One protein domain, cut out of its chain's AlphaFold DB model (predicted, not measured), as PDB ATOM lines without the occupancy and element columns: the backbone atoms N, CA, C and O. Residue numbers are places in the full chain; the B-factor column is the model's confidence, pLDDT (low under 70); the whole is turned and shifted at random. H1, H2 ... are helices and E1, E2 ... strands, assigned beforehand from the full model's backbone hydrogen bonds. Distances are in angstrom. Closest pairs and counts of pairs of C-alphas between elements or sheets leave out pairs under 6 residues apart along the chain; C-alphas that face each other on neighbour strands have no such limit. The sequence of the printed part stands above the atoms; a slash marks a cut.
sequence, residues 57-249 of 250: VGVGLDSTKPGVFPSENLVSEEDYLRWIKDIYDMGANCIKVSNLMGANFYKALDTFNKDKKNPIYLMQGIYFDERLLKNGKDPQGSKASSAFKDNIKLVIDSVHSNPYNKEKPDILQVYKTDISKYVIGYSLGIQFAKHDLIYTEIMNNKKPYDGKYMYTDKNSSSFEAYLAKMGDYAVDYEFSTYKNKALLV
ATOM      1  N   VAL A  57     -51.747  27.620  50.277       97.31
ATOM      2  CA  VAL A  57     -51.550  26.417  51.091       97.31
ATOM      3  C   VAL A  57     -50.876  25.394  50.185       97.31
ATOM      4  O   VAL A  57     -51.516  24.799  49.316       97.31
ATOM      5  N   GLY A  58     -49.557  25.286  50.327       96.25
ATOM      6  CA  GLY A  58     -48.702  24.553  49.399       96.25
ATOM      7  C   GLY A  58     -48.220  23.207  49.933       96.25
ATOM      8  O   GLY A  58     -47.869  23.104  51.106       96.25
ATOM      9  N   VAL A  59     -48.115  22.211  49.052       98.12
ATOM     10  CA  VAL A  59     -47.418  20.940  49.318       98.12
ATOM     11  C   VAL A  59     -46.248  20.782  48.350       98.12
ATOM     12  O   VAL A  59     -46.386  21.008  47.147       98.12
ATOM     13  N   GLY A  60     -45.079  20.426  48.883       96.62
ATOM     14  CA  GLY A  60     -43.910  20.079  48.078       96.62
ATOM     15  C   GLY A  60     -44.073  18.703  47.433       96.62
ATOM     16  O   GLY A  60     -44.533  17.776  48.097       96.62
ATOM     17  N   LEU A  61     -43.689  18.563  46.166       94.69
ATOM     18  CA  LEU A  61     -43.709  17.292  45.445       94.69
ATOM     19  C   LEU A  61     -42.420  17.110  44.639       94.69
ATOM     20  O   LEU A  61     -41.985  18.030  43.948       94.69
ATOM     21  N   ASP A  62     -41.864  15.901  44.690       88.69
ATOM     22  CA  ASP A  62     -40.696  15.486  43.912       88.69
ATOM     23  C   ASP A  62     -41.051  14.361  42.927       88.69
ATOM     24  O   ASP A  62     -42.086  13.698  43.036       88.69
ATOM     25  N   SER A  63     -40.181  14.129  41.943       84.50
ATOM     26  CA  SER A  63     -40.417  13.215  40.816       84.50
ATOM     27  C   SER A  63     -40.087  11.743  41.104       84.50
ATOM     28  O   SER A  63     -39.743  10.994  40.188       84.50
ATOM     29  N   THR A  64     -40.120  11.318  42.368       84.44
ATOM     30  CA  THR A  64     -39.574  10.023  42.808       84.44
ATOM     31  C   THR A  64     -40.584   9.170  43.547       84.44
ATOM     32  O   THR A  64     -41.330   9.664  44.390       84.44
ATOM     33  N   LYS A  65     -40.519   7.858  43.316       82.44
ATOM     34  CA  LYS A  65     -41.141   6.859  44.190       82.44
ATOM     35  C   LYS A  65     -40.140   6.360  45.232       82.44
ATOM     36  O   LYS A  65     -38.940   6.324  44.949       82.44
ATOM     37  N   PRO A  66     -40.616   5.902  46.403       79.25
ATOM     38  CA  PRO A  66     -39.780   5.155  47.332       79.25
ATOM     39  C   PRO A  66     -39.068   3.992  46.628       79.25
ATOM     40  O   PRO A  66     -39.701   3.225  45.903       79.25
ATOM     41  N   GLY A  67     -37.757   3.868  46.845       79.75
ATOM     42  CA  GLY A  67     -36.937   2.791  46.278       79.75
ATOM     43  C   GLY A  67     -36.424   3.014  44.849       79.75
ATOM     44  O   GLY A  67     -35.843   2.089  44.293       79.75
ATOM     45  N   VAL A  68     -36.612   4.204  44.263       79.38
ATOM     46  CA  VAL A  68     -36.196   4.538  42.886       79.38
ATOM     47  C   VAL A  68     -35.374   5.828  42.877       79.38
ATOM     48  O   VAL A  68     -35.702   6.772  43.601       79.38
ATOM     49  N   PHE A  69     -34.327   5.911  42.046       71.81
ATOM     50  CA  PHE A  69     -33.587   7.165  41.889       71.81
ATOM     51  C   PHE A  69     -34.382   8.200  41.069       71.81
ATOM     52  O   PHE A  69     -35.027   7.843  40.081       71.81
ATOM     53  N   PRO A  70     -34.287   9.508  41.391       68.50
ATOM     54  CA  PRO A  70     -35.006  10.558  40.659       68.50
ATOM     55  C   PRO A  70     -34.763  10.571  39.150       68.50
ATOM     56  O   PRO A  70     -35.659  10.904  38.379       68.50
ATOM     57  N   SER A  71     -33.564  10.172  38.727       67.56
ATOM     58  CA  SER A  71     -33.163  10.119  37.322       67.56
ATOM     59  C   SER A  71     -33.905   9.068  36.494       67.56
ATOM     60  O   SER A  71     -33.874   9.151  35.271       67.56
ATOM     61  N   GLU A  72     -34.549   8.081  37.121       69.88
ATOM     62  CA  GLU A  72     -35.210   6.984  36.402       69.88
ATOM     63  C   GLU A  72     -36.601   7.370  35.867       69.88
ATOM     64  O   GLU A  72     -37.127   6.686  34.995       69.88
ATOM     65  N   ASN A  73     -37.196   8.471  36.352       71.12
ATOM     66  CA  ASN A  73     -38.480   9.014  35.879       71.12
ATOM     67  C   ASN A  73     -39.620   7.968  35.770       71.12
ATOM     68  O   ASN A  73     -40.396   7.962  34.817       71.12
ATOM     69  N   LEU A  74     -39.727   7.072  36.759       81.44
ATOM     70  CA  LEU A  74     -40.669   5.935  36.760       81.44
ATOM     71  C   LEU A  74     -42.050   6.250  37.368       81.44
ATOM     72  O   LEU A  74     -42.821   5.342  37.708       81.44
ATOM     73  N   VAL A  75     -42.370   7.527  37.574       88.06
ATOM     74  CA  VAL A  75     -43.682   7.934  38.090       88.06
ATOM     75  C   VAL A  75     -44.655   8.058  36.919       88.06
ATOM     76  O   VAL A  75     -44.420   8.829  35.981       88.06
ATOM     77  N   SER A  76     -45.728   7.266  36.944       91.88
ATOM     78  CA  SER A  76     -46.732   7.293  35.882       91.88
ATOM     79  C   SER A  76     -47.676   8.485  36.048       91.88
ATOM     80  O   SER A  76     -47.706   9.145  37.088       91.88
ATOM     81  N   GLU A  77     -48.459   8.773  35.012       93.81
ATOM     82  CA  GLU A  77     -49.512   9.789  35.083       93.81
ATOM     83  C   GLU A  77     -50.555   9.445  36.156       93.81
ATOM     84  O   GLU A  77     -50.981  10.326  36.898       93.81
ATOM     85  N   GLU A  78     -50.923   8.169  36.296       96.06
ATOM     86  CA  GLU A  78     -51.896   7.694  37.283       96.06
ATOM     87  C   GLU A  78     -51.405   7.904  38.720       96.06
ATOM     88  O   GLU A  78     -52.189   8.285  39.593       96.06
ATOM     89  N   ASP A  79     -50.108   7.700  38.971       95.31
ATOM     90  CA  ASP A  79     -49.519   7.976  40.280       95.31
ATOM     91  C   ASP A  79     -49.586   9.466  40.617       95.31
ATOM     92  O   ASP A  79     -50.018   9.819  41.716       95.31
ATOM     93  N   TYR A  80     -49.220  10.335  39.668       96.88
ATOM     94  CA  TYR A  80     -49.328  11.779  39.860       96.88
ATOM     95  C   TYR A  80     -50.778  12.222  40.036       96.88
ATOM     96  O   TYR A  80     -51.049  13.017  40.928       96.88
ATOM     97  N   LEU A  81     -51.722  11.692  39.254       97.44
ATOM     98  CA  LEU A  81     -53.147  11.992  39.411       97.44
ATOM     99  C   LEU A  81     -53.647  11.644  40.814       97.44
ATOM    100  O   LEU A  81     -54.344  12.453  41.430       97.44
ATOM    101  N   ARG A  82     -53.264  10.473  41.339       97.31
ATOM    102  CA  ARG A  82     -53.593  10.074  42.713       97.31
ATOM    103  C   ARG A  82     -52.997  11.052  43.725       97.31
ATOM    104  O   ARG A  82     -53.730  11.562  44.562       97.31
ATOM    105  N   TRP A  83     -51.707  11.366  43.624       97.62
ATOM    106  CA  TRP A  83     -51.047  12.278  44.564       97.62
ATOM    107  C   TRP A  83     -51.616  13.699  44.511       97.62
ATOM    108  O   TRP A  83     -51.860  14.297  45.553       97.62
ATOM    109  N   ILE A  84     -51.876  14.231  43.316       98.25
ATOM    110  CA  ILE A  84     -52.501  15.546  43.128       98.25
ATOM    111  C   ILE A  84     -53.890  15.567  43.773       98.25
ATOM    112  O   ILE A  84     -54.238  16.539  44.442       98.25
ATOM    113  N   LYS A  85     -54.667  14.489  43.615       97.94
ATOM    114  CA  LYS A  85     -55.967  14.343  44.274       97.94
ATOM    115  C   LYS A  85     -55.829  14.346  45.797       97.94
ATOM    116  O   LYS A  85     -56.547  15.100  46.441       97.94
ATOM    117  N   ASP A  86     -54.905  13.574  46.360       97.94
ATOM    118  CA  ASP A  86     -54.699  13.512  47.814       97.94
ATOM    119  C   ASP A  86     -54.271  14.877  48.389       97.94
ATOM    120  O   ASP A  86     -54.781  15.312  49.422       97.94
ATOM    121  N   ILE A  87     -53.385  15.591  47.684       98.31
ATOM    122  CA  ILE A  87     -52.955  16.958  48.023       98.31
ATOM    123  C   ILE A  87     -54.137  17.936  47.968       98.31
ATOM    124  O   ILE A  87     -54.304  18.779  48.848       98.31
ATOM    125  N   TYR A  88     -54.979  17.840  46.946       97.94
ATOM    126  CA  TYR A  88     -56.148  18.704  46.827       97.94
ATOM    127  C   TYR A  88     -57.192  18.412  47.917       97.94
ATOM    128  O   TYR A  88     -57.750  19.339  48.505       97.94
ATOM    129  N   ASP A  89     -57.435  17.136  48.222       97.75
ATOM    130  CA  ASP A  89     -58.450  16.701  49.188       97.75
ATOM    131  C   ASP A  89     -58.093  17.081  50.637       97.75
ATOM    132  O   ASP A  89     -58.992  17.285  51.452       97.75
ATOM    133  N   MET A  90     -56.804  17.266  50.958       97.25
ATOM    134  CA  MET A  90     -56.374  17.842  52.245       97.25
ATOM    135  C   MET A  90     -56.530  19.373  52.327       97.25
ATOM    136  O   MET A  90     -56.216  19.969  53.357       97.25
ATOM    137  N   GLY A  91     -57.011  20.021  51.262       97.12
ATOM    138  CA  GLY A  91     -57.256  21.463  51.213       97.12
ATOM    139  C   GLY A  91     -56.075  22.299  50.717       97.12
ATOM    140  O   GLY A  91     -56.136  23.528  50.795       97.12
ATOM    141  N   ALA A  92     -55.013  21.675  50.194       98.31
ATOM    142  CA  ALA A  92     -53.944  22.419  49.544       98.31
ATOM    143  C   ALA A  92     -54.411  22.954  48.182       98.31
ATOM    144  O   ALA A  92     -55.174  22.316  47.454       98.31
ATOM    145  N   ASN A  93     -53.932  24.141  47.824       97.81
ATOM    146  CA  ASN A  93     -54.289  24.816  46.577       97.81
ATOM    147  C   ASN A  93     -53.087  25.074  45.666       97.81
ATOM    148  O   ASN A  93     -53.255  25.634  44.583       97.81
ATOM    149  N   CYS A  94     -51.891  24.660  46.079       98.38
ATOM    150  CA  CYS A  94     -50.677  24.804  45.301       98.38
ATOM    151  C   CYS A  94     -49.765  23.590  45.492       98.38
ATOM    152  O   CYS A  94     -49.557  23.118  46.608       98.38
ATOM    153  N   ILE A  95     -49.157  23.131  44.406       98.56
ATOM    154  CA  ILE A  95     -48.025  22.208  44.439       98.56
ATOM    155  C   ILE A  95     -46.760  23.027  44.204       98.56
ATOM    156  O   ILE A  95     -46.735  23.893  43.330       98.56
ATOM    157  N   LYS A  96     -45.710  22.778  44.985       97.62
ATOM    158  CA  LYS A  96     -44.373  23.319  44.739       97.62
ATOM    159  C   LYS A  96     -43.457  22.183  44.312       97.62
ATOM    160  O   LYS A  96     -43.321  21.205  45.036       97.62
ATOM    161  N   VAL A  97     -42.790  22.352  43.182       96.56
ATOM    162  CA  VAL A  97     -41.752  21.425  42.712       96.56
ATOM    163  C   VAL A  97     -40.407  22.140  42.712       96.56
ATOM    164  O   VAL A  97     -40.350  23.363  42.579       96.56
ATOM    165  N   SER A  98     -39.320  21.402  42.909       92.50
ATOM    166  CA  SER A  98     -37.964  21.962  42.996       92.50
ATOM    167  C   SER A  98     -37.292  22.138  41.628       92.50
ATOM    168  O   SER A  98     -36.378  22.949  41.484       92.50
ATOM    169  N   ASN A  99     -37.759  21.410  40.612       91.06
ATOM    170  CA  ASN A  99     -37.163  21.375  39.280       91.06
ATOM    171  C   ASN A  99     -38.211  21.033  38.203       91.06
ATOM    172  O   ASN A  99     -39.388  20.816  38.499       91.06
ATOM    173  N   LEU A 100     -37.765  20.961  36.948       90.88
ATOM    174  CA  LEU A 100     -38.497  20.377  35.834       90.88
ATOM    175  C   LEU A 100     -38.968  18.960  36.183       90.88
ATOM    176  O   LEU A 100     -38.156  18.073  36.450       90.88
ATOM    177  N   MET A 101     -40.281  18.755  36.151       91.00
ATOM    178  CA  MET A 101     -40.901  17.447  36.346       91.00
ATOM    179  C   MET A 101     -41.073  16.734  35.003       91.00
ATOM    180  O   MET A 101     -41.141  17.381  33.960       91.00
ATOM    181  N   GLY A 102     -41.193  15.404  35.020       88.00
ATOM    182  CA  GLY A 102     -41.469  14.624  33.808       88.00
ATOM    183  C   GLY A 102     -42.829  14.954  33.178       88.00
ATOM    184  O   GLY A 102     -43.755  15.403  33.857       88.00
ATOM    185  N   ALA A 103     -42.984  14.674  31.879       89.81
ATOM    186  CA  ALA A 103     -44.189  15.034  31.115       89.81
ATOM    187  C   ALA A 103     -45.494  14.454  31.703       89.81
ATOM    188  O   ALA A 103     -46.548  15.088  31.620       89.81
ATOM    189  N   ASN A 104     -45.417  13.286  32.354       92.12
ATOM    190  CA  ASN A 104     -46.546  12.657  33.046       92.12
ATOM    191  C   ASN A 104     -47.127  13.539  34.162       92.12
ATOM    192  O   ASN A 104     -48.339  13.544  34.353       92.12
ATOM    193  N   PHE A 105     -46.293  14.305  34.877       95.25
ATOM    194  CA  PHE A 105     -46.762  15.207  35.932       95.25
ATOM    195  C   PHE A 105     -47.584  16.363  35.354       95.25
ATOM    196  O   PHE A 105     -48.684  16.626  35.833       95.25
ATOM    197  N   TYR A 106     -47.100  17.027  34.298       95.38
ATOM    198  CA  TYR A 106     -47.841  18.134  33.674       95.38
ATOM    199  C   TYR A 106     -49.142  17.658  33.029       95.38
ATOM    200  O   TYR A 106     -50.167  18.331  33.147       95.38
ATOM    201  N   LYS A 107     -49.134  16.466  32.423       95.56
ATOM    202  CA  LYS A 107     -50.352  15.848  31.893       95.56
ATOM    203  C   LYS A 107     -51.357  15.517  33.001       95.56
ATOM    204  O   LYS A 107     -52.540  15.829  32.853       95.56
ATOM    205  N   ALA A 108     -50.898  14.955  34.119       97.56
ATOM    206  CA  ALA A 108     -51.738  14.690  35.284       97.56
ATOM    207  C   ALA A 108     -52.321  15.982  35.879       97.56
ATOM    208  O   ALA A 108     -53.506  16.026  36.201       97.56
ATOM    209  N   LEU A 109     -51.520  17.050  35.979       98.25
ATOM    210  CA  LEU A 109     -51.962  18.349  36.485       98.25
ATOM    211  C   LEU A 109     -53.078  18.952  35.625       98.25
ATOM    212  O   LEU A 109     -54.113  19.348  36.164       98.25
ATOM    213  N   ASP A 110     -52.905  19.001  34.300       97.94
ATOM    214  CA  ASP A 110     -53.962  19.504  33.415       97.94
ATOM    215  C   ASP A 110     -55.200  18.606  33.444       97.94
ATOM    216  O   ASP A 110     -56.310  19.117  33.586       97.94
ATOM    217  N   THR A 111     -55.018  17.283  33.416       98.00
ATOM    218  CA  THR A 111     -56.121  16.311  33.505       98.00
ATOM    219  C   THR A 111     -56.930  16.489  34.787       98.00
ATOM    220  O   THR A 111     -58.158  16.502  34.740       98.00
ATOM    221  N   PHE A 112     -56.269  16.687  35.931       98.19
ATOM    222  CA  PHE A 112     -56.943  16.935  37.203       98.19
ATOM    223  C   PHE A 112     -57.707  18.268  37.215       98.19
ATOM    224  O   PHE A 112     -58.795  18.352  37.789       98.19
ATOM    225  N   ASN A 113     -57.151  19.309  36.592       98.06
ATOM    226  CA  ASN A 113     -57.693  20.667  36.630       98.06
ATOM    227  C   ASN A 113     -58.749  20.976  35.558       98.06
ATOM    228  O   ASN A 113     -59.500  21.933  35.748       98.06
ATOM    229  N   LYS A 114     -58.823  20.200  34.466       93.69
ATOM    230  CA  LYS A 114     -59.564  20.507  33.226       93.69
ATOM    231  C   LYS A 114     -60.999  21.016  33.419       93.69
ATOM    232  O   LYS A 114     -61.417  21.896  32.675       93.69
ATOM    233  N   ASP A 115     -61.699  20.540  34.448       89.62
ATOM    234  CA  ASP A 115     -63.099  20.892  34.727       89.62
ATOM    235  C   ASP A 115     -63.319  21.458  36.148       89.62
ATOM    236  O   ASP A 115     -64.444  21.523  36.654       89.62
ATOM    237  N   LYS A 116     -62.247  21.870  36.837       93.44
ATOM    238  CA  LYS A 116     -62.334  22.380  38.210       93.44
ATOM    239  C   LYS A 116     -62.529  23.888  38.241       93.44
ATOM    240  O   LYS A 116     -61.700  24.657  37.768       93.44
ATOM    241  N   LYS A 117     -63.574  24.322  38.952       90.12
ATOM    242  CA  LYS A 117     -63.789  25.742  39.286       90.12
ATOM    243  C   LYS A 117     -62.634  26.336  40.103       90.12
ATOM    244  O   LYS A 117     -62.306  27.506  39.946       90.12
ATOM    245  N   ASN A 118     -62.050  25.533  40.990       92.06
ATOM    246  CA  ASN A 118     -60.860  25.881  41.759       92.06
ATOM    247  C   ASN A 118     -59.757  24.880  41.393       92.06
ATOM    248  O   ASN A 118     -59.752  23.780  41.948       92.06
ATOM    249  N   PRO A 119     -58.884  25.204  40.427       96.06
ATOM    250  CA  PRO A 119     -57.763  24.339  40.093       96.06
ATOM    251  C   PRO A 119     -56.728  24.339  41.224       96.06
ATOM    252  O   PRO A 119     -56.678  25.266  42.038       96.06
ATOM    253  N   ILE A 120     -55.880  23.314  41.247       97.75
ATOM    254  CA  ILE A 120     -54.637  23.344  42.017       97.75
ATOM    255  C   ILE A 120     -53.554  24.050  41.192       97.75
ATOM    256  O   ILE A 120     -53.362  23.749  40.012       97.75
ATOM    257  N   TYR A 121     -52.883  25.019  41.801       98.12
ATOM    258  CA  TYR A 121     -51.853  25.828  41.156       98.12
ATOM    259  C   TYR A 121     -50.465  25.192  41.267       98.12
ATOM    260  O   TYR A 121     -50.241  24.282  42.066       98.12
ATOM    261  N   LEU A 122     -49.521  25.701  40.480       98.50
ATOM    262  CA  LEU A 122     -48.133  25.261  40.466       98.50
ATOM    263  C   LEU A 122     -47.185  26.425  40.774       98.50
ATOM    264  O   LEU A 122     -47.218  27.466  40.118       98.50
ATOM    265  N   MET A 123     -46.304  26.211  41.747       98.12
ATOM    266  CA  MET A 123     -45.079  26.979  41.941       98.12
ATOM    267  C   MET A 123     -43.928  26.169  41.336       98.12
ATOM    268  O   MET A 123     -43.476  25.181  41.925       98.12
ATOM    269  N   GLN A 124     -43.495  26.551  40.135       98.06
ATOM    270  CA  GLN A 124     -42.542  25.781  39.338       98.06
ATOM    271  C   GLN A 124     -41.100  26.125  39.728       98.06
ATOM    272  O   GLN A 124     -40.638  27.247  39.539       98.06
ATOM    273  N   GLY A 125     -40.357  25.152  40.246       96.94
ATOM    274  CA  GLY A 125     -38.929  25.310  40.502       96.94
ATOM    275  C   GLY A 125     -38.108  25.307  39.215       96.94
ATOM    276  O   GLY A 125     -38.344  24.495  38.317       96.94
ATOM    277  N   ILE A 126     -37.126  26.200  39.142       96.75
ATOM    278  CA  ILE A 126     -36.082  26.207  38.120       96.75
ATOM    279  C   ILE A 126     -34.755  25.978  38.827       96.75
ATOM    280  O   ILE A 126     -34.172  26.890  39.411       96.75
ATOM    281  N   TYR A 127     -34.285  24.740  38.763       94.75
ATOM    282  CA  TYR A 127     -33.087  24.303  39.463       94.75
ATOM    283  C   TYR A 127     -31.819  24.991  38.941       94.75
ATOM    284  O   TYR A 127     -31.637  25.191  37.735       94.75
ATOM    285  N   PHE A 128     -30.911  25.304  39.858       95.38
ATOM    286  CA  PHE A 128     -29.539  25.685  39.547       95.38
ATOM    287  C   PHE A 128     -28.628  24.470  39.752       95.38
ATOM    288  O   PHE A 128     -28.652  23.860  40.815       95.38
ATOM    289  N   ASP A 129     -27.803  24.125  38.759       93.38
ATOM    290  CA  ASP A 129     -26.929  22.949  38.844       93.38
ATOM    291  C   ASP A 129     -25.776  23.141  39.839       93.38
ATOM    292  O   ASP A 129     -24.712  23.663  39.500       93.38
ATOM    293  N   GLU A 130     -25.967  22.654  41.066       91.56
ATOM    294  CA  GLU A 130     -24.995  22.727  42.164       91.56
ATOM    295  C   GLU A 130     -23.643  22.074  41.829       91.56
ATOM    296  O   GLU A 130     -22.602  22.436  42.384       91.56
ATOM    297  N   ARG A 131     -23.603  21.144  40.862       92.19
ATOM    298  CA  ARG A 131     -22.347  20.521  40.416       92.19
ATOM    299  C   ARG A 131     -21.396  21.552  39.808       92.19
ATOM    300  O   ARG A 131     -20.189  21.316  39.792       92.19
ATOM    301  N   LEU A 132     -21.926  22.681  39.335       93.00
ATOM    302  CA  LEU A 132     -21.157  23.802  38.802       93.00
ATOM    303  C   LEU A 132     -20.523  24.673  39.892       93.00
ATOM    304  O   LEU A 132     -19.645  25.459  39.553       93.00
ATOM    305  N   LEU A 133     -20.911  24.501  41.162       91.69
ATOM    306  CA  LEU A 133     -20.346  25.205  42.323       91.69
ATOM    307  C   LEU A 133     -19.200  24.429  42.989       91.69
ATOM    308  O   LEU A 133     -18.424  24.986  43.769       91.69
ATOM    309  N   LYS A 134     -19.046  23.140  42.649       87.69
ATOM    310  CA  LYS A 134     -17.991  22.277  43.196       87.69
ATOM    311  C   LYS A 134     -16.614  22.923  43.057       87.69
ATOM    312  O   LYS A 134     -16.283  23.501  42.023       87.69
ATOM    313  N   ASN A 135     -15.783  22.734  44.080       86.88
ATOM    314  CA  ASN A 135     -14.426  23.282  44.172       86.88
ATOM    315  C   ASN A 135     -14.383  24.822  44.232       86.88
ATOM    316  O   ASN A 135     -13.469  25.429  43.676       86.88
ATOM    317  N   GLY A 136     -15.370  25.444  44.891       81.81
ATOM    318  CA  GLY A 136     -15.395  26.890  45.127       81.81
ATOM    319  C   GLY A 136     -15.545  27.689  43.837       81.81
ATOM    320  O   GLY A 136     -14.830  28.664  43.628       81.81
ATOM    321  N   LYS A 137     -16.405  27.233  42.923       89.88
ATOM    322  CA  LYS A 137     -16.709  27.960  41.688       89.88
ATOM    323  C   LYS A 137     -17.819  28.969  41.943       89.88
ATOM    324  O   LYS A 137     -18.768  28.682  42.658       89.88
ATOM    325  N   ASP A 138     -17.684  30.138  41.333       90.56
ATOM    326  CA  ASP A 138     -18.646  31.220  41.487       90.56
ATOM    327  C   ASP A 138     -19.967  30.932  40.742       90.56
ATOM    328  O   ASP A 138     -19.931  30.716  39.522       90.56
ATOM    329  N   PRO A 139     -21.123  30.998  41.430       90.12
ATOM    330  CA  PRO A 139     -22.450  31.008  40.818       90.12
ATOM    331  C   PRO A 139     -22.610  31.972  39.632       90.12
ATOM    332  O   PRO A 139     -23.302  31.638  38.668       90.12
ATOM    333  N   GLN A 140     -21.956  33.141  39.654       92.62
ATOM    334  CA  GLN A 140     -22.053  34.121  38.561       92.62
ATOM    335  C   GLN A 140     -21.124  33.826  37.384       92.62
ATOM    336  O   GLN A 140     -21.270  34.433  36.315       92.62
ATOM    337  N   GLY A 141     -20.199  32.876  37.537       92.94
ATOM    338  CA  GLY A 141     -19.245  32.500  36.503       92.94
ATOM    339  C   GLY A 141     -19.942  32.167  35.182       92.94
ATOM    340  O   GLY A 141     -21.046  31.621  35.159       92.94
ATOM    341  N   SER A 142     -19.297  32.483  34.056       93.38
ATOM    342  CA  SER A 142     -19.904  32.389  32.716       93.38
ATOM    343  C   SER A 142     -20.557  31.033  32.431       93.38
ATOM    344  O   SER A 142     -21.680  30.988  31.931       93.38
ATOM    345  N   LYS A 143     -19.896  29.931  32.811       93.94
ATOM    346  CA  LYS A 143     -20.416  28.565  32.654       93.94
ATOM    347  C   LYS A 143     -21.689  28.326  33.474       93.94
ATOM    348  O   LYS A 143     -22.661  27.811  32.931       93.94
ATOM    349  N   ALA A 144     -21.679  28.695  34.754       94.38
ATOM    350  CA  ALA A 144     -22.810  28.509  35.659       94.38
ATOM    351  C   ALA A 144     -24.003  29.385  35.253       94.38
ATOM    352  O   ALA A 144     -25.109  28.883  35.066       94.38
ATOM    353  N   SER A 145     -23.745  30.664  34.978       95.06
ATOM    354  CA  SER A 145     -24.738  31.608  34.468       95.06
ATOM    355  C   SER A 145     -25.366  31.167  33.147       95.06
ATOM    356  O   SER A 145     -26.578  31.282  32.986       95.06
ATOM    357  N   SER A 146     -24.574  30.667  32.192       95.62
ATOM    358  CA  SER A 146     -25.112  30.177  30.916       95.62
ATOM    359  C   SER A 146     -25.986  28.944  31.129       95.62
ATOM    360  O   SER A 146     -27.122  28.925  30.672       95.62
ATOM    361  N   ALA A 147     -25.497  27.961  31.889       95.19
ATOM    362  CA  ALA A 147     -26.253  26.745  32.175       95.19
ATOM    363  C   ALA A 147     -27.576  27.042  32.897       95.19
ATOM    364  O   ALA A 147     -28.599  26.434  32.582       95.19
ATOM    365  N   PHE A 148     -27.581  28.001  33.826       96.94
ATOM    366  CA  PHE A 148     -28.799  28.383  34.528       96.94
ATOM    367  C   PHE A 148     -29.794  29.099  33.609       96.94
ATOM    368  O   PHE A 148     -30.976  28.768  33.619       96.94
ATOM    369  N   LYS A 149     -29.327  30.004  32.738       96.75
ATOM    370  CA  LYS A 149     -30.169  30.632  31.706       96.75
ATOM    371  C   LYS A 149     -30.771  29.625  30.732       96.75
ATOM    372  O   LYS A 149     -31.926  29.790  30.340       96.75
ATOM    373  N   ASP A 150     -30.010  28.607  30.348       94.69
ATOM    374  CA  ASP A 150     -30.501  27.528  29.491       94.69
ATOM    375  C   ASP A 150     -31.564  26.699  30.219       94.69
ATOM    376  O   ASP A 150     -32.573  26.337  29.617       94.69
ATOM    377  N   ASN A 151     -31.385  26.443  31.521       94.88
ATOM    378  CA  ASN A 151     -32.390  25.742  32.318       94.88
ATOM    379  C   ASN A 151     -33.661  26.581  32.536       94.88
ATOM    380  O   ASN A 151     -34.760  26.044  32.457       94.88
ATOM    381  N   ILE A 152     -33.530  27.899  32.742       96.38
ATOM    382  CA  ILE A 152     -34.669  28.831  32.799       96.38
ATOM    383  C   ILE A 152     -35.508  28.718  31.524       96.38
ATOM    384  O   ILE A 152     -36.718  28.516  31.605       96.38
ATOM    385  N   LYS A 153     -34.861  28.788  30.353       94.88
ATOM    386  CA  LYS A 153     -35.542  28.634  29.061       94.88
ATOM    387  C   LYS A 153     -36.232  27.284  28.946       94.88
ATOM    388  O   LYS A 153     -37.421  27.243  28.668       94.88
ATOM    389  N   LEU A 154     -35.504  26.205  29.232       92.56
ATOM    390  CA  LEU A 154     -36.028  24.844  29.165       92.56
ATOM    391  C   LEU A 154     -37.293  24.679  30.012       92.56
ATOM    392  O   LEU A 154     -38.278  24.123  29.532       92.56
ATOM    393  N   VAL A 155     -37.280  25.150  31.262       94.62
ATOM    394  CA  VAL A 155     -38.433  25.014  32.160       94.62
ATOM    395  C   VAL A 155     -39.609  25.854  31.679       94.62
ATOM    396  O   VAL A 155     -40.719  25.329  31.607       94.62
ATOM    397  N   ILE A 156     -39.380  27.120  31.315       95.69
ATOM    398  CA  ILE A 156     -40.441  27.995  30.800       95.69
ATOM    399  C   ILE A 156     -41.043  27.384  29.525       95.69
ATOM    400  O   ILE A 156     -42.251  27.192  29.448       95.69
ATOM    401  N   ASP A 157     -40.220  26.967  28.565       93.56
ATOM    402  CA  ASP A 157     -40.699  26.344  27.328       93.56
ATOM    403  C   ASP A 157     -41.504  25.066  27.600       93.56
ATOM    404  O   ASP A 157     -42.552  24.850  26.992       93.56
ATOM    405  N   SER A 158     -41.064  24.253  28.563       92.38
ATOM    406  CA  SER A 158     -41.742  23.005  28.931       92.38
ATOM    407  C   SER A 158     -43.133  23.242  29.521       92.38
ATOM    408  O   SER A 158     -44.067  22.522  29.166       92.38
ATOM    409  N   VAL A 159     -43.305  24.243  30.394       95.25
ATOM    410  CA  VAL A 159     -44.627  24.535  30.984       95.25
ATOM    411  C   VAL A 159     -45.589  25.187  29.988       95.25
ATOM    412  O   VAL A 159     -46.799  25.028  30.128       95.25
ATOM    413  N   HIS A 160     -45.057  25.858  28.963       94.38
ATOM    414  CA  HIS A 160     -45.808  26.425  27.835       94.38
ATOM    415  C   HIS A 160     -45.987  25.430  26.670       94.38
ATOM    416  O   HIS A 160     -46.466  25.803  25.601       94.38
ATOM    417  N   SER A 161     -45.614  24.154  26.844       90.69
ATOM    418  CA  SER A 161     -45.704  23.109  25.807       90.69
ATOM    419  C   SER A 161     -44.967  23.438  24.495       90.69
ATOM    420  O   SER A 161     -45.330  22.934  23.425       90.69
ATOM    421  N   ASN A 162     -43.928  24.271  24.546       83.06
ATOM    422  CA  ASN A 162     -43.113  24.569  23.379       83.06
ATOM    423  C   ASN A 162     -42.055  23.466  23.190       83.06
ATOM    424  O   ASN A 162     -41.267  23.210  24.105       83.06
ATOM    425  N   PRO A 163     -41.993  22.803  22.019       64.69
ATOM    426  CA  PRO A 163     -40.985  21.791  21.728       64.69
ATOM    427  C   PRO A 163     -39.604  22.430  21.496       64.69
ATOM    428  O   PRO A 163     -39.094  22.466  20.377       64.69
ATOM    429  N   TYR A 164     -38.962  22.916  22.556       55.06
ATOM    430  CA  TYR A 164     -37.574  23.358  22.511       55.06
ATOM    431  C   TYR A 164     -36.652  22.258  23.042       55.06
ATOM    432  O   TYR A 164     -36.418  22.168  24.242       55.06
ATOM    433  N   ASN A 165     -36.144  21.389  22.156       52.19
ATOM    434  CA  ASN A 165     -34.938  20.589  22.439       52.19
ATOM    435  C   ASN A 165     -34.392  19.833  21.211       52.19
ATOM    436  O   ASN A 165     -34.283  18.609  21.207       52.19
ATOM    437  N   LYS A 166     -34.009  20.539  20.139       45.72
ATOM    438  CA  LYS A 166     -33.283  19.881  19.030       45.72
ATOM    439  C   LYS A 166     -31.827  19.530  19.377       45.72
ATOM    440  O   LYS A 166     -31.244  18.692  18.702       45.72
ATOM    441  N   GLU A 167     -31.253  20.139  20.418       44.91
ATOM    442  CA  GLU A 167     -29.820  20.027  20.742       44.91
ATOM    443  C   GLU A 167     -29.501  19.112  21.938       44.91
ATOM    444  O   GLU A 167     -28.330  18.836  22.195       44.91
ATOM    445  N   LYS A 168     -30.508  18.604  22.666       49.78
ATOM    446  CA  LYS A 168     -30.311  17.695  23.813       49.78
ATOM    447  C   LYS A 168     -31.176  16.434  23.681       49.78
ATOM    448  O   LYS A 168     -32.255  16.375  24.274       49.78
ATOM    449  N   PRO A 169     -30.706  15.419  22.930       43.75
ATOM    450  CA  PRO A 169     -31.424  14.159  22.723       43.75
ATOM    451  C   PRO A 169     -31.788  13.450  24.035       43.75
ATOM    452  O   PRO A 169     -32.851  12.857  24.135       43.75
ATOM    453  N   ASP A 170     -30.972  13.576  25.081       49.00
ATOM    454  CA  ASP A 170     -31.216  12.902  26.368       49.00
ATOM    455  C   ASP A 170     -32.435  13.456  27.133       49.00
ATOM    456  O   ASP A 170     -32.931  12.827  28.066       49.00
ATOM    457  N   ILE A 171     -32.958  14.618  26.721       51.81
ATOM    458  CA  ILE A 171     -34.180  15.249  27.249       51.81
ATOM    459  C   ILE A 171     -35.313  15.116  26.209       51.81
ATOM    460  O   ILE A 171     -36.163  15.992  26.079       51.81
ATOM    461  N   LEU A 172     -35.353  14.002  25.464       51.84
ATOM    462  CA  LEU A 172     -36.397  13.613  24.493       51.84
ATOM    463  C   LEU A 172     -37.812  13.443  25.102       51.84
ATOM    464  O   LEU A 172     -38.683  12.812  24.503       51.84
ATOM    465  N   GLN A 173     -38.083  14.005  26.282       61.69
ATOM    466  CA  GLN A 173     -39.445  14.156  26.778       61.69
ATOM    467  C   GLN A 173     -40.102  15.331  26.058       61.69
ATOM    468  O   GLN A 173     -39.752  16.491  26.254       61.69
ATOM    469  N   VAL A 174     -41.074  15.016  25.206       72.00
ATOM    470  CA  VAL A 174     -41.884  16.034  24.540       72.00
ATOM    471  C   VAL A 174     -42.971  16.491  25.508       72.00
ATOM    472  O   VAL A 174     -43.926  15.756  25.768       72.00
ATOM    473  N   TYR A 175     -42.842  17.712  26.019       84.44
ATOM    474  CA  TYR A 175     -43.891  18.375  26.788       84.44
ATOM    475  C   TYR A 175     -44.980  18.864  25.832       84.44
ATOM    476  O   TYR A 175     -44.776  19.808  25.074       84.44
ATOM    477  N   LYS A 176     -46.116  18.159  25.819       86.62
ATOM    478  CA  LYS A 176     -47.255  18.420  24.916       86.62
ATOM    479  C   LYS A 176     -48.453  19.067  25.616       86.62
ATOM    480  O   LYS A 176     -49.530  19.152  25.032       86.62
ATOM    481  N   THR A 177     -48.316  19.398  26.894       91.94
ATOM    482  CA  THR A 177     -49.414  19.883  27.734       91.94
ATOM    483  C   THR A 177     -49.052  21.256  28.259       91.94
ATOM    484  O   THR A 177     -48.111  21.382  29.037       91.94
ATOM    485  N   ASP A 178     -49.787  22.272  27.810       94.31
ATOM    486  CA  ASP A 178     -49.619  23.638  28.291       94.31
ATOM    487  C   ASP A 178     -50.300  23.774  29.656       94.31
ATOM    488  O   ASP A 178     -51.528  23.707  29.786       94.31
ATOM    489  N   ILE A 179     -49.471  23.939  30.682       96.19
ATOM    490  CA  ILE A 179     -49.890  24.129  32.070       96.19
ATOM    491  C   ILE A 179     -49.638  25.560  32.556       96.19
ATOM    492  O   ILE A 179     -49.862  25.837  33.735       96.19
ATOM    493  N   SER A 180     -49.208  26.479  31.685       95.69
ATOM    494  CA  SER A 180     -48.855  27.861  32.045       95.69
ATOM    495  C   SER A 180     -49.991  28.600  32.765       95.69
ATOM    496  O   SER A 180     -49.752  29.335  33.720       95.69
ATOM    497  N   LYS A 181     -51.249  28.308  32.411       93.94
ATOM    498  CA  LYS A 181     -52.471  28.796  33.086       93.94
ATOM    499  C   LYS A 181     -52.602  28.398  34.566       93.94
ATOM    500  O   LYS A 181     -53.429  28.969  35.276       93.94
ATOM    501  N   TYR A 182     -51.837  27.413  35.035       97.00
ATOM    502  CA  TYR A 182     -51.803  26.992  36.439       97.00
ATOM    503  C   TYR A 182     -50.526  27.447  37.160       97.00
ATOM    504  O   TYR A 182     -50.458  27.330  38.383       97.00
ATOM    505  N   VAL A 183     -49.526  27.971  36.441       97.69
ATOM    506  CA  VAL A 183     -48.243  28.398  37.017       97.69
ATOM    507  C   VAL A 183     -48.396  29.775  37.651       97.69
ATOM    508  O   VAL A 183     -48.451  30.793  36.966       97.69
ATOM    509  N   ILE A 184     -48.466  29.823  38.980       97.12
ATOM    510  CA  ILE A 184     -48.618  31.090  39.707       97.12
ATOM    511  C   ILE A 184     -47.287  31.818  39.890       97.12
ATOM    512  O   ILE A 184     -47.285  33.038  40.065       97.12
ATOM    513  N   GLY A 185     -46.174  31.085  39.833       97.19
ATOM    514  CA  GLY A 185     -44.834  31.642  39.910       97.19
ATOM    515  C   GLY A 185     -43.726  30.622  39.678       97.19
ATOM    516  O   GLY A 185     -43.957  29.410  39.714       97.19
ATOM    517  N   TYR A 186     -42.519  31.144  39.478       98.00
ATOM    518  CA  TYR A 186     -41.285  30.377  39.401       98.00
ATOM    519  C   TYR A 186     -40.413  30.612  40.634       98.00
ATOM    520  O   TYR A 186     -40.211  31.752  41.050       98.00
ATOM    521  N   SER A 187     -39.860  29.535  41.191       96.06
ATOM    522  CA  SER A 187     -38.819  29.592  42.223       96.06
ATOM    523  C   SER A 187     -37.469  29.380  41.555       96.06
ATOM    524  O   SER A 187     -37.225  28.304  41.011       96.06
ATOM    525  N   LEU A 188     -36.598  30.385  41.580       95.38
ATOM    526  CA  LEU A 188     -35.304  30.320  40.906       95.38
ATOM    527  C   LEU A 188     -34.207  29.808  41.837       95.38
ATOM    528  O   LEU A 188     -33.988  30.339  42.918       95.38
ATOM    529  N   GLY A 189     -33.456  28.820  41.362       93.56
ATOM    530  CA  GLY A 189     -32.228  28.364  41.989       93.56
ATOM    531  C   GLY A 189     -32.420  27.227  42.985       93.56
ATOM    532  O   GLY A 189     -33.278  26.361  42.824       93.56
ATOM    533  N   ILE A 190     -31.539  27.201  43.980       91.81
ATOM    534  CA  ILE A 190     -31.472  26.192  45.039       91.81
ATOM    535  C   ILE A 190     -31.327  26.883  46.392       91.81
ATOM    536  O   ILE A 190     -31.172  28.101  46.474       91.81
ATOM    537  N   GLN A 191     -31.297  26.100  47.467       90.62
ATOM    538  CA  GLN A 191     -30.790  26.597  48.737       90.62
ATOM    539  C   GLN A 191     -29.260  26.716  48.665       90.62
ATOM    540  O   GLN A 191     -28.541  25.764  48.961       90.62
ATOM    541  N   PHE A 192     -28.770  27.882  48.244       91.25
ATOM    542  CA  PHE A 192     -27.334  28.150  48.145       91.25
ATOM    543  C   PHE A 192     -26.658  28.025  49.512       91.25
ATOM    544  O   PHE A 192     -27.155  28.532  50.526       91.25
ATOM    545  N   ALA A 193     -25.509  27.351  49.554       91.31
ATOM    546  CA  ALA A 193     -24.773  27.170  50.788       91.31
ATOM    547  C   ALA A 193     -24.025  28.456  51.149       91.31
ATOM    548  O   ALA A 193     -23.584  29.210  50.285       91.31
ATOM    549  N   LYS A 194     -23.796  28.686  52.448       91.56
ATOM    550  CA  LYS A 194     -23.109  29.894  52.948       91.56
ATOM    551  C   LYS A 194     -21.786  30.182  52.226       91.56
ATOM    552  O   LYS A 194     -21.442  31.343  52.020       91.56
ATOM    553  N   HIS A 195     -21.036  29.141  51.871       89.75
ATOM    554  CA  HIS A 195     -19.764  29.303  51.176       89.75
ATOM    555  C   HIS A 195     -19.941  29.791  49.735       89.75
ATOM    556  O   HIS A 195     -19.128  30.598  49.305       89.75
ATOM    557  N   ASP A 196     -21.006  29.396  49.030       90.44
ATOM    558  CA  ASP A 196     -21.307  29.882  47.677       90.44
ATOM    559  C   ASP A 196     -21.493  31.401  47.679       90.44
ATOM    560  O   ASP A 196     -20.875  32.106  46.884       90.44
ATOM    561  N   LEU A 197     -22.254  31.913  48.655       92.06
ATOM    562  CA  LEU A 197     -22.443  33.352  48.853       92.06
ATOM    563  C   LEU A 197     -21.106  34.057  49.122       92.06
ATOM    564  O   LEU A 197     -20.787  35.053  48.481       92.06
ATOM    565  N   ILE A 198     -20.298  33.529  50.049       90.94
ATOM    566  CA  ILE A 198     -18.993  34.115  50.397       90.94
ATOM    567  C   ILE A 198     -18.064  34.142  49.178       90.94
ATOM    568  O   ILE A 198     -17.440  35.168  48.911       90.94
ATOM    569  N   TYR A 199     -17.975  33.041  48.430       88.94
ATOM    570  CA  TYR A 199     -17.144  32.964  47.232       88.94
ATOM    571  C   TYR A 199     -17.598  33.954  46.164       88.94
ATOM    572  O   TYR A 199     -16.752  34.643  45.596       88.94
ATOM    573  N   THR A 200     -18.907  34.090  45.940       91.88
ATOM    574  CA  THR A 200     -19.446  35.097  45.024       91.88
ATOM    575  C   THR A 200     -19.024  36.511  45.416       91.88
ATOM    576  O   THR A 200     -18.578  37.261  44.549       91.88
ATOM    577  N   GLU A 201     -19.116  36.874  46.699       93.81
ATOM    578  CA  GLU A 201     -18.723  38.212  47.163       93.81
ATOM    579  C   GLU A 201     -17.210  38.463  47.062       93.81
ATOM    580  O   GLU A 201     -16.798  39.601  46.859       93.81
ATOM    581  N   ILE A 202     -16.375  37.426  47.195       92.94
ATOM    582  CA  ILE A 202     -14.913  37.545  47.056       92.94
ATOM    583  C   ILE A 202     -14.503  37.664  45.584       92.94
ATOM    584  O   ILE A 202     -13.585  38.414  45.257       92.94
ATOM    585  N   MET A 203     -15.151  36.910  44.692       92.31
ATOM    586  CA  MET A 203     -14.755  36.825  43.282       92.31
ATOM    587  C   MET A 203     -15.303  37.963  42.420       92.31
ATOM    588  O   MET A 203     -14.803  38.177  41.315       92.31
ATOM    589  N   ASN A 204     -16.305  38.698  42.903       92.81
ATOM    590  CA  ASN A 204     -16.989  39.721  42.125       92.81
ATOM    591  C   ASN A 204     -16.976  41.081  42.812       92.81
ATOM    592  O   ASN A 204     -17.066  41.212  44.028       92.81
ATOM    593  N   ASN A 205     -16.967  42.127  41.992       89.69
ATOM    594  CA  ASN A 205     -17.184  43.477  42.486       89.69
ATOM    595  C   ASN A 205     -18.666  43.688  42.801       89.69
ATOM    596  O   ASN A 205     -19.535  43.356  41.990       89.69
ATOM    597  N   LYS A 206     -18.951  44.314  43.943       89.12
ATOM    598  CA  LYS A 206     -20.308  44.737  44.298       89.12
ATOM    599  C   LYS A 206     -20.789  45.795  43.314       89.12
ATOM    600  O   LYS A 206     -20.232  46.890  43.243       89.12
ATOM    601  N   LYS A 207     -21.809  45.445  42.538       92.06
ATOM    602  CA  LYS A 207     -22.478  46.338  41.596       92.06
ATOM    603  C   LYS A 207     -23.981  46.093  41.694       92.06
ATOM    604  O   LYS A 207     -24.389  44.956  41.467       92.06
ATOM    605  N   PRO A 208     -24.781  47.122  42.017       95.00
ATOM    606  CA  PRO A 208     -26.230  47.023  41.949       95.00
ATOM    607  C   PRO A 208     -26.682  46.619  40.545       95.00
ATOM    608  O   PRO A 208     -26.025  46.951  39.552       95.00
ATOM    609  N   TYR A 209     -27.800  45.908  40.472       97.19
ATOM    610  CA  TYR A 209     -28.440  45.540  39.220       97.19
ATOM    611  C   TYR A 209     -29.614  46.477  38.937       97.19
ATOM    612  O   TYR A 209     -30.412  46.752  39.828       97.19
ATOM    613  N   ASP A 210     -29.727  46.945  37.698       97.50
ATOM    614  CA  ASP A 210     -30.836  47.773  37.219       97.50
ATOM    615  C   ASP A 210     -31.311  47.198  35.880       97.50
ATOM    616  O   ASP A 210     -30.703  47.422  34.828       97.50
ATOM    617  N   GLY A 211     -32.303  46.311  35.962       97.06
ATOM    618  CA  GLY A 211     -32.890  45.592  34.838       97.06
ATOM    619  C   GLY A 211     -34.243  46.160  34.419       97.06
ATOM    620  O   GLY A 211     -34.724  47.173  34.921       97.06
ATOM    621  N   LYS A 212     -34.892  45.487  33.470       96.56
ATOM    622  CA  LYS A 212     -36.156  45.961  32.881       96.56
ATOM    623  C   LYS A 212     -37.364  45.762  33.802       96.56
ATOM    624  O   LYS A 212     -38.314  46.542  33.750       96.56
ATOM    625  N   TYR A 213     -37.349  44.701  34.597       94.50
ATOM    626  CA  TYR A 213     -38.413  44.292  35.515       94.50
ATOM    627  C   TYR A 213     -37.933  44.217  36.963       94.50
ATOM    628  O   TYR A 213     -38.740  44.416  37.870       94.50
ATOM    629  N   MET A 214     -36.651  43.922  37.188       95.44
ATOM    630  CA  MET A 214     -36.059  43.809  38.520       95.44
ATOM    631  C   MET A 214     -34.837  44.709  38.663       95.44
ATOM    632  O   MET A 214     -34.039  44.851  37.742       95.44
ATOM    633  N   TYR A 215     -34.667  45.257  39.858       96.56
ATOM    634  CA  TYR A 215     -33.494  46.026  40.253       96.56
ATOM    635  C   TYR A 215     -33.121  45.671  41.693       96.56
ATOM    636  O   TYR A 215     -33.924  45.083  42.424       96.56
ATOM    637  N   THR A 216     -31.909  46.025  42.101       97.19
ATOM    638  CA  THR A 216     -31.469  45.939  43.492       97.19
ATOM    639  C   THR A 216     -31.126  47.308  44.054       97.19
ATOM    640  O   THR A 216     -30.798  48.250  43.329       97.19
ATOM    641  N   ASP A 217     -31.194  47.420  45.378       95.25
ATOM    642  CA  ASP A 217     -30.743  48.619  46.070       95.25
ATOM    643  C   ASP A 217     -29.238  48.840  45.892       95.25
ATOM    644  O   ASP A 217     -28.456  47.916  45.668       95.25
ATOM    645  N   LYS A 218     -28.798  50.086  46.090       93.81
ATOM    646  CA  LYS A 218     -27.386  50.484  45.943       93.81
ATOM    647  C   LYS A 218     -26.413  49.705  46.839       93.81
ATOM    648  O   LYS A 218     -25.226  49.652  46.536       93.81
ATOM    649  N   ASN A 219     -26.915  49.138  47.934       93.88
ATOM    650  CA  ASN A 219     -26.132  48.392  48.917       93.88
ATOM    651  C   ASN A 219     -26.224  46.871  48.730       93.88
ATOM    652  O   ASN A 219     -25.747  46.139  49.598       93.88
ATOM    653  N   SER A 220     -26.843  46.400  47.644       95.06
ATOM    654  CA  SER A 220     -27.034  44.973  47.418       95.06
ATOM    655  C   SER A 220     -25.708  44.224  47.359       95.06
ATOM    656  O   SER A 220     -24.703  44.714  46.826       95.06
ATOM    657  N   SER A 221     -25.727  43.000  47.865       95.00
ATOM    658  CA  SER A 221     -24.646  42.046  47.678       95.00
ATOM    659  C   SER A 221     -24.456  41.742  46.183       95.00
ATOM    660  O   SER A 221     -25.356  41.947  45.359       95.00
ATOM    661  N   SER A 222     -23.268  41.261  45.812       95.19
ATOM    662  CA  SER A 222     -23.033  40.784  44.450       95.19
ATOM    663  C   SER A 222     -23.977  39.626  44.101       95.19
ATOM    664  O   SER A 222     -24.554  39.598  43.015       95.19
ATOM    665  N   PHE A 223     -24.189  38.706  45.042       94.69
ATOM    666  CA  PHE A 223     -25.118  37.589  44.891       94.69
ATOM    667  C   PHE A 223     -26.587  38.028  44.732       94.69
ATOM    668  O   PHE A 223     -27.284  37.516  43.859       94.69
ATOM    669  N   GLU A 224     -27.054  39.019  45.497       95.19
ATOM    670  CA  GLU A 224     -28.407  39.580  45.334       95.19
ATOM    671  C   GLU A 224     -28.601  40.202  43.942       95.19
ATOM    672  O   GLU A 224     -29.606  39.946  43.275       95.19
ATOM    673  N   ALA A 225     -27.613  40.968  43.464       96.19
ATOM    674  CA  ALA A 225     -27.619  41.534  42.114       96.19
ATOM    675  C   ALA A 225     -27.655  40.441  41.031       96.19
ATOM    676  O   ALA A 225     -28.330  40.587  40.008       96.19
ATOM    677  N   TYR A 226     -26.972  39.318  41.262       95.56
ATOM    678  CA  TYR A 226     -27.023  38.160  40.377       95.56
ATOM    679  C   TYR A 226     -28.401  37.495  40.339       95.56
ATOM    680  O   TYR A 226     -28.913  37.241  39.245       95.56
ATOM    681  N   LEU A 227     -29.026  37.251  41.493       95.75
ATOM    682  CA  LEU A 227     -30.376  36.685  41.543       95.75
ATOM    683  C   LEU A 227     -31.392  37.603  40.861       95.75
ATOM    684  O   LEU A 227     -32.188  37.126  40.053       95.75
ATOM    685  N   ALA A 228     -31.311  38.917  41.094       96.88
ATOM    686  CA  ALA A 228     -32.153  39.892  40.404       96.88
ATOM    687  C   ALA A 228     -31.957  39.835  38.883       96.88
ATOM    688  O   ALA A 228     -32.934  39.834  38.140       96.88
ATOM    689  N   LYS A 229     -30.716  39.694  38.406       97.19
ATOM    690  CA  LYS A 229     -30.404  39.527  36.980       97.19
ATOM    691  C   LYS A 229     -30.972  38.235  36.386       97.19
ATOM    692  O   LYS A 229     -31.406  38.237  35.234       97.19
ATOM    693  N   MET A 230     -30.941  37.122  37.123       97.94
ATOM    694  CA  MET A 230     -31.528  35.854  36.664       97.94
ATOM    695  C   MET A 230     -33.059  35.908  36.668       97.94
ATOM    696  O   MET A 230     -33.679  35.434  35.717       97.94
ATOM    697  N   GLY A 231     -33.656  36.550  37.675       97.81
ATOM    698  CA  GLY A 231     -35.087  36.843  37.726       97.81
ATOM    699  C   GLY A 231     -35.542  37.713  36.560       97.81
ATOM    700  O   GLY A 231     -36.447  37.334  35.823       97.81
ATOM    701  N   ASP A 232     -34.855  38.827  36.318       98.00
ATOM    702  CA  ASP A 232     -35.139  39.744  35.212       98.00
ATOM    703  C   ASP A 232     -35.094  39.034  33.851       98.00
ATOM    704  O   ASP A 232     -35.986  39.207  33.021       98.00
ATOM    705  N   TYR A 233     -34.096  38.164  33.659       98.25
ATOM    706  CA  TYR A 233     -33.980  37.320  32.473       98.25
ATOM    707  C   TYR A 233     -35.149  36.334  32.330       98.25
ATOM    708  O   TYR A 233     -35.660  36.168  31.223       98.25
ATOM    709  N   ALA A 234     -35.588  35.694  33.418       98.00
ATOM    710  CA  ALA A 234     -36.729  34.779  33.393       98.00
ATOM    711  C   ALA A 234     -38.030  35.504  33.004       98.00
ATOM    712  O   ALA A 234     -38.725  35.038  32.099       98.00
ATOM    713  N   VAL A 235     -38.313  36.672  33.605       96.88
ATOM    714  CA  VAL A 235     -39.485  37.493  33.233       96.88
ATOM    715  C   VAL A 235     -39.410  37.923  31.774       96.88
ATOM    716  O   VAL A 235     -40.407  37.838  31.056       96.88
ATOM    717  N   ASP A 236     -38.250  38.410  31.320       97.19
ATOM    718  CA  ASP A 236     -38.121  38.882  29.942       97.19
ATOM    719  C   ASP A 236     -38.302  37.750  28.937       97.19
ATOM    720  O   ASP A 236     -38.976  37.943  27.924       97.19
ATOM    721  N   TYR A 237     -37.757  36.566  29.221       96.94
ATOM    722  CA  TYR A 237     -37.897  35.412  28.345       96.94
ATOM    723  C   TYR A 237     -39.355  34.958  28.229       96.94
ATOM    724  O   TYR A 237     -39.860  34.849  27.109       96.94
ATOM    725  N   GLU A 238     -40.052  34.761  29.355       95.81
ATOM    726  CA  GLU A 238     -41.464  34.359  29.340       95.81
ATOM    727  C   GLU A 238     -42.330  35.398  28.613       95.81
ATOM    728  O   GLU A 238     -43.113  35.065  27.719       95.81
ATOM    729  N   PHE A 239     -42.134  36.680  28.923       95.12
ATOM    730  CA  PHE A 239     -42.945  37.741  28.341       95.12
ATOM    731  C   PHE A 239     -42.664  37.964  26.854       95.12
ATOM    732  O   PHE A 239     -43.590  38.157  26.060       95.12
ATOM    733  N   SER A 240     -41.396  37.976  26.443       94.19
ATOM    734  CA  SER A 240     -41.039  38.193  25.039       94.19
ATOM    735  C   SER A 240     -41.547  37.058  24.151       94.19
ATOM    736  O   SER A 240     -42.087  37.359  23.082       94.19
ATOM    737  N   THR A 241     -41.471  35.815  24.640       93.81
ATOM    738  CA  THR A 241     -41.799  34.590  23.898       93.81
ATOM    739  C   THR A 241     -43.291  34.270  23.916       93.81
ATOM    740  O   THR A 241     -43.876  34.050  22.859       93.81
ATOM    741  N   TYR A 242     -43.927  34.303  25.091       93.44
ATOM    742  CA  TYR A 242     -45.293  33.796  25.288       93.44
ATOM    743  C   TYR A 242     -46.321  34.880  25.596       93.44
ATOM    744  O   TYR A 242     -47.508  34.584  25.688       93.44
ATOM    745  N   LYS A 243     -45.889  36.137  25.775       93.62
ATOM    746  CA  LYS A 243     -46.743  37.217  26.300       93.62
ATOM    747  C   LYS A 243     -47.401  36.825  27.627       93.62
ATOM    748  O   LYS A 243     -48.505  37.266  27.900       93.62
ATOM    749  N   ASN A 244     -46.705  36.035  28.447       92.31
ATOM    750  CA  ASN A 244     -47.131  35.639  29.787       92.31
ATOM    751  C   ASN A 244     -46.137  36.172  30.839       92.31
ATOM    752  O   ASN A 244     -44.992  36.489  30.502       92.31
ATOM    753  N   LYS A 245     -46.581  36.323  32.088       90.94
ATOM    754  CA  LYS A 245     -45.761  36.618  33.264       90.94
ATOM    755  C   LYS A 245     -46.344  35.913  34.484       90.94
ATOM    756  O   LYS A 245     -47.429  36.275  34.952       90.94
ATOM    757  N   ALA A 246     -45.581  34.991  35.051       94.81
ATOM    758  CA  ALA A 246     -45.830  34.465  36.386       94.81
ATOM    759  C   ALA A 246     -45.110  35.301  37.467       94.81
ATOM    760  O   ALA A 246     -44.293  36.181  37.175       94.81
ATOM    761  N   LEU A 247     -45.407  35.037  38.743       95.81
ATOM    762  CA  LEU A 247     -44.616  35.596  39.844       95.81
ATOM    763  C   LEU A 247     -43.196  35.016  39.851       95.81
ATOM    764  O   LEU A 247     -42.945  33.931  39.330       95.81
ATOM    765  N   LEU A 248     -42.279  35.707  40.519       94.62
ATOM    766  CA  LEU A 248     -40.949  35.188  40.815       94.62
ATOM    767  C   LEU A 248     -40.714  35.107  42.316       94.62
ATOM    768  O   LEU A 248     -41.084  36.011  43.066       94.62
ATOM    769  N   VAL A 249     -40.058  34.025  42.718       90.19
ATOM    770  CA  VAL A 249     -39.517  33.796  44.053       90.19
ATOM    771  C   VAL A 249     -38.013  33.583  43.891       90.19
ATOM    772  O   VAL A 249     -37.589  32.690  43.151       90.19
TER     773      VAL A 249
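This is residues 57 to 249 of the 250 residues of an uncharacterized protein of Paeniclostridium sordellii (strain ATCC 9714 / DSM 2141 / JCM 3814 / LMG 15708 / NCIMB 10717 / 211) (UniProt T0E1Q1). A small sheet of five short parallel strands, E1 to E5, is curled like part of a barrel, with H1, H2, H3 and H5 in a row of crossed helices round the outside of the curl. H4 lies off the sheet, at one end of H5, and long loops join several of the parts. The printed part has 193 residues, with five named helices and five named strands along it as E1 H1 E2 H2 E3 H3 E4 H4 H5 E5; the sheet's order is E1 E2 E3 E4 E5. The class is mixed, helices and strands, with under half of the residues in named elements. The whole is compact, with a radius of gyration of the C-alphas of 17.6 A and spans of 51 by 36 by 35 A.

E1 is residues 58 to 60, from C-alpha 58 at (-48.702, 24.553, 49.399). H1 is residues 77 to 89, 18.1 A long, and E2 is residues 94 to 97. H2 is residues 103 to 113, 15.6 A, and E3 is residues 121 to 126, 16.1 A. H3 is residues 142 to 159, 26.0 A, and E4 is residues 183 to 188, 13.6 A. H4 is residues 194 to 203, 14.5 A. H5, residues 222 to 242, is 30.2 A long and begins at C-alpha 222 (-23.033, 40.784, 44.450). E5, residues 247 to 249, ends at C-alpha 249 (-39.517, 33.796, 44.053).

The sheet is strongly twisted, with edge strands E1 and E5. Within hydrogen-bond range are N 96 and O 59 at 2.9 A for E1 and E2, N 95 and O 121 at 2.8 A for E2 and E3, N 126 and O 187 at 2.8 A for E3 and E4, and N 249 and O 186 at 2.8 A for E4 and E5. Four strand-helix-strand units, parallel neighbour strands with helices between, have right-handed crossovers: E1 H1 E2, E2 H2 E3, E3 H3 E4, and E4 H4 H5 E5. H1 only grazes the sheet with residues 84 to 88; H2 is only just on it, with 5 pairs of C-alphas within 10 A, and only grazes it. They touch at a steep tilt of 42 degrees, the same way, closest at the C-alphas of Glu 77 and Asn 104, 4.6 A. H3 and H5 on one face make two layers with the sheet. H3 is over E3 at a height over the sheet of 9.2 A, and H5 is over E5 and only just over E4, where 3 of its C-alphas fall, at 9.7 A; both run along the strands. H3 and H5 touch with residues 149 to 156 and 230 to 238 alone, closest at the C-alphas of Ile 152 and Ala 234, 6.3 A, at 36 degrees, only just a steep tilt. H4, not on the sheet, touches residues 222 to 223 of H5 alone, about perpendicular at 86 degrees, closest at the C-alphas of Glu 201 and Ser 222, 5.7 A. In H1, H2, H3, H4 and H5 every O i to N i+4 pair is within hydrogen-bond range.

The C-alphas farthest apart, of Asp 115 and Ile 202, are 52.5 A apart. The printed part has no cut. The links E1 to H1, E3 to H3, H3 to E4 and H4 to H5 are long. Mean pLDDT of the printed part is 90.8; residues 70 to 72 and 163 to 173 are under 70.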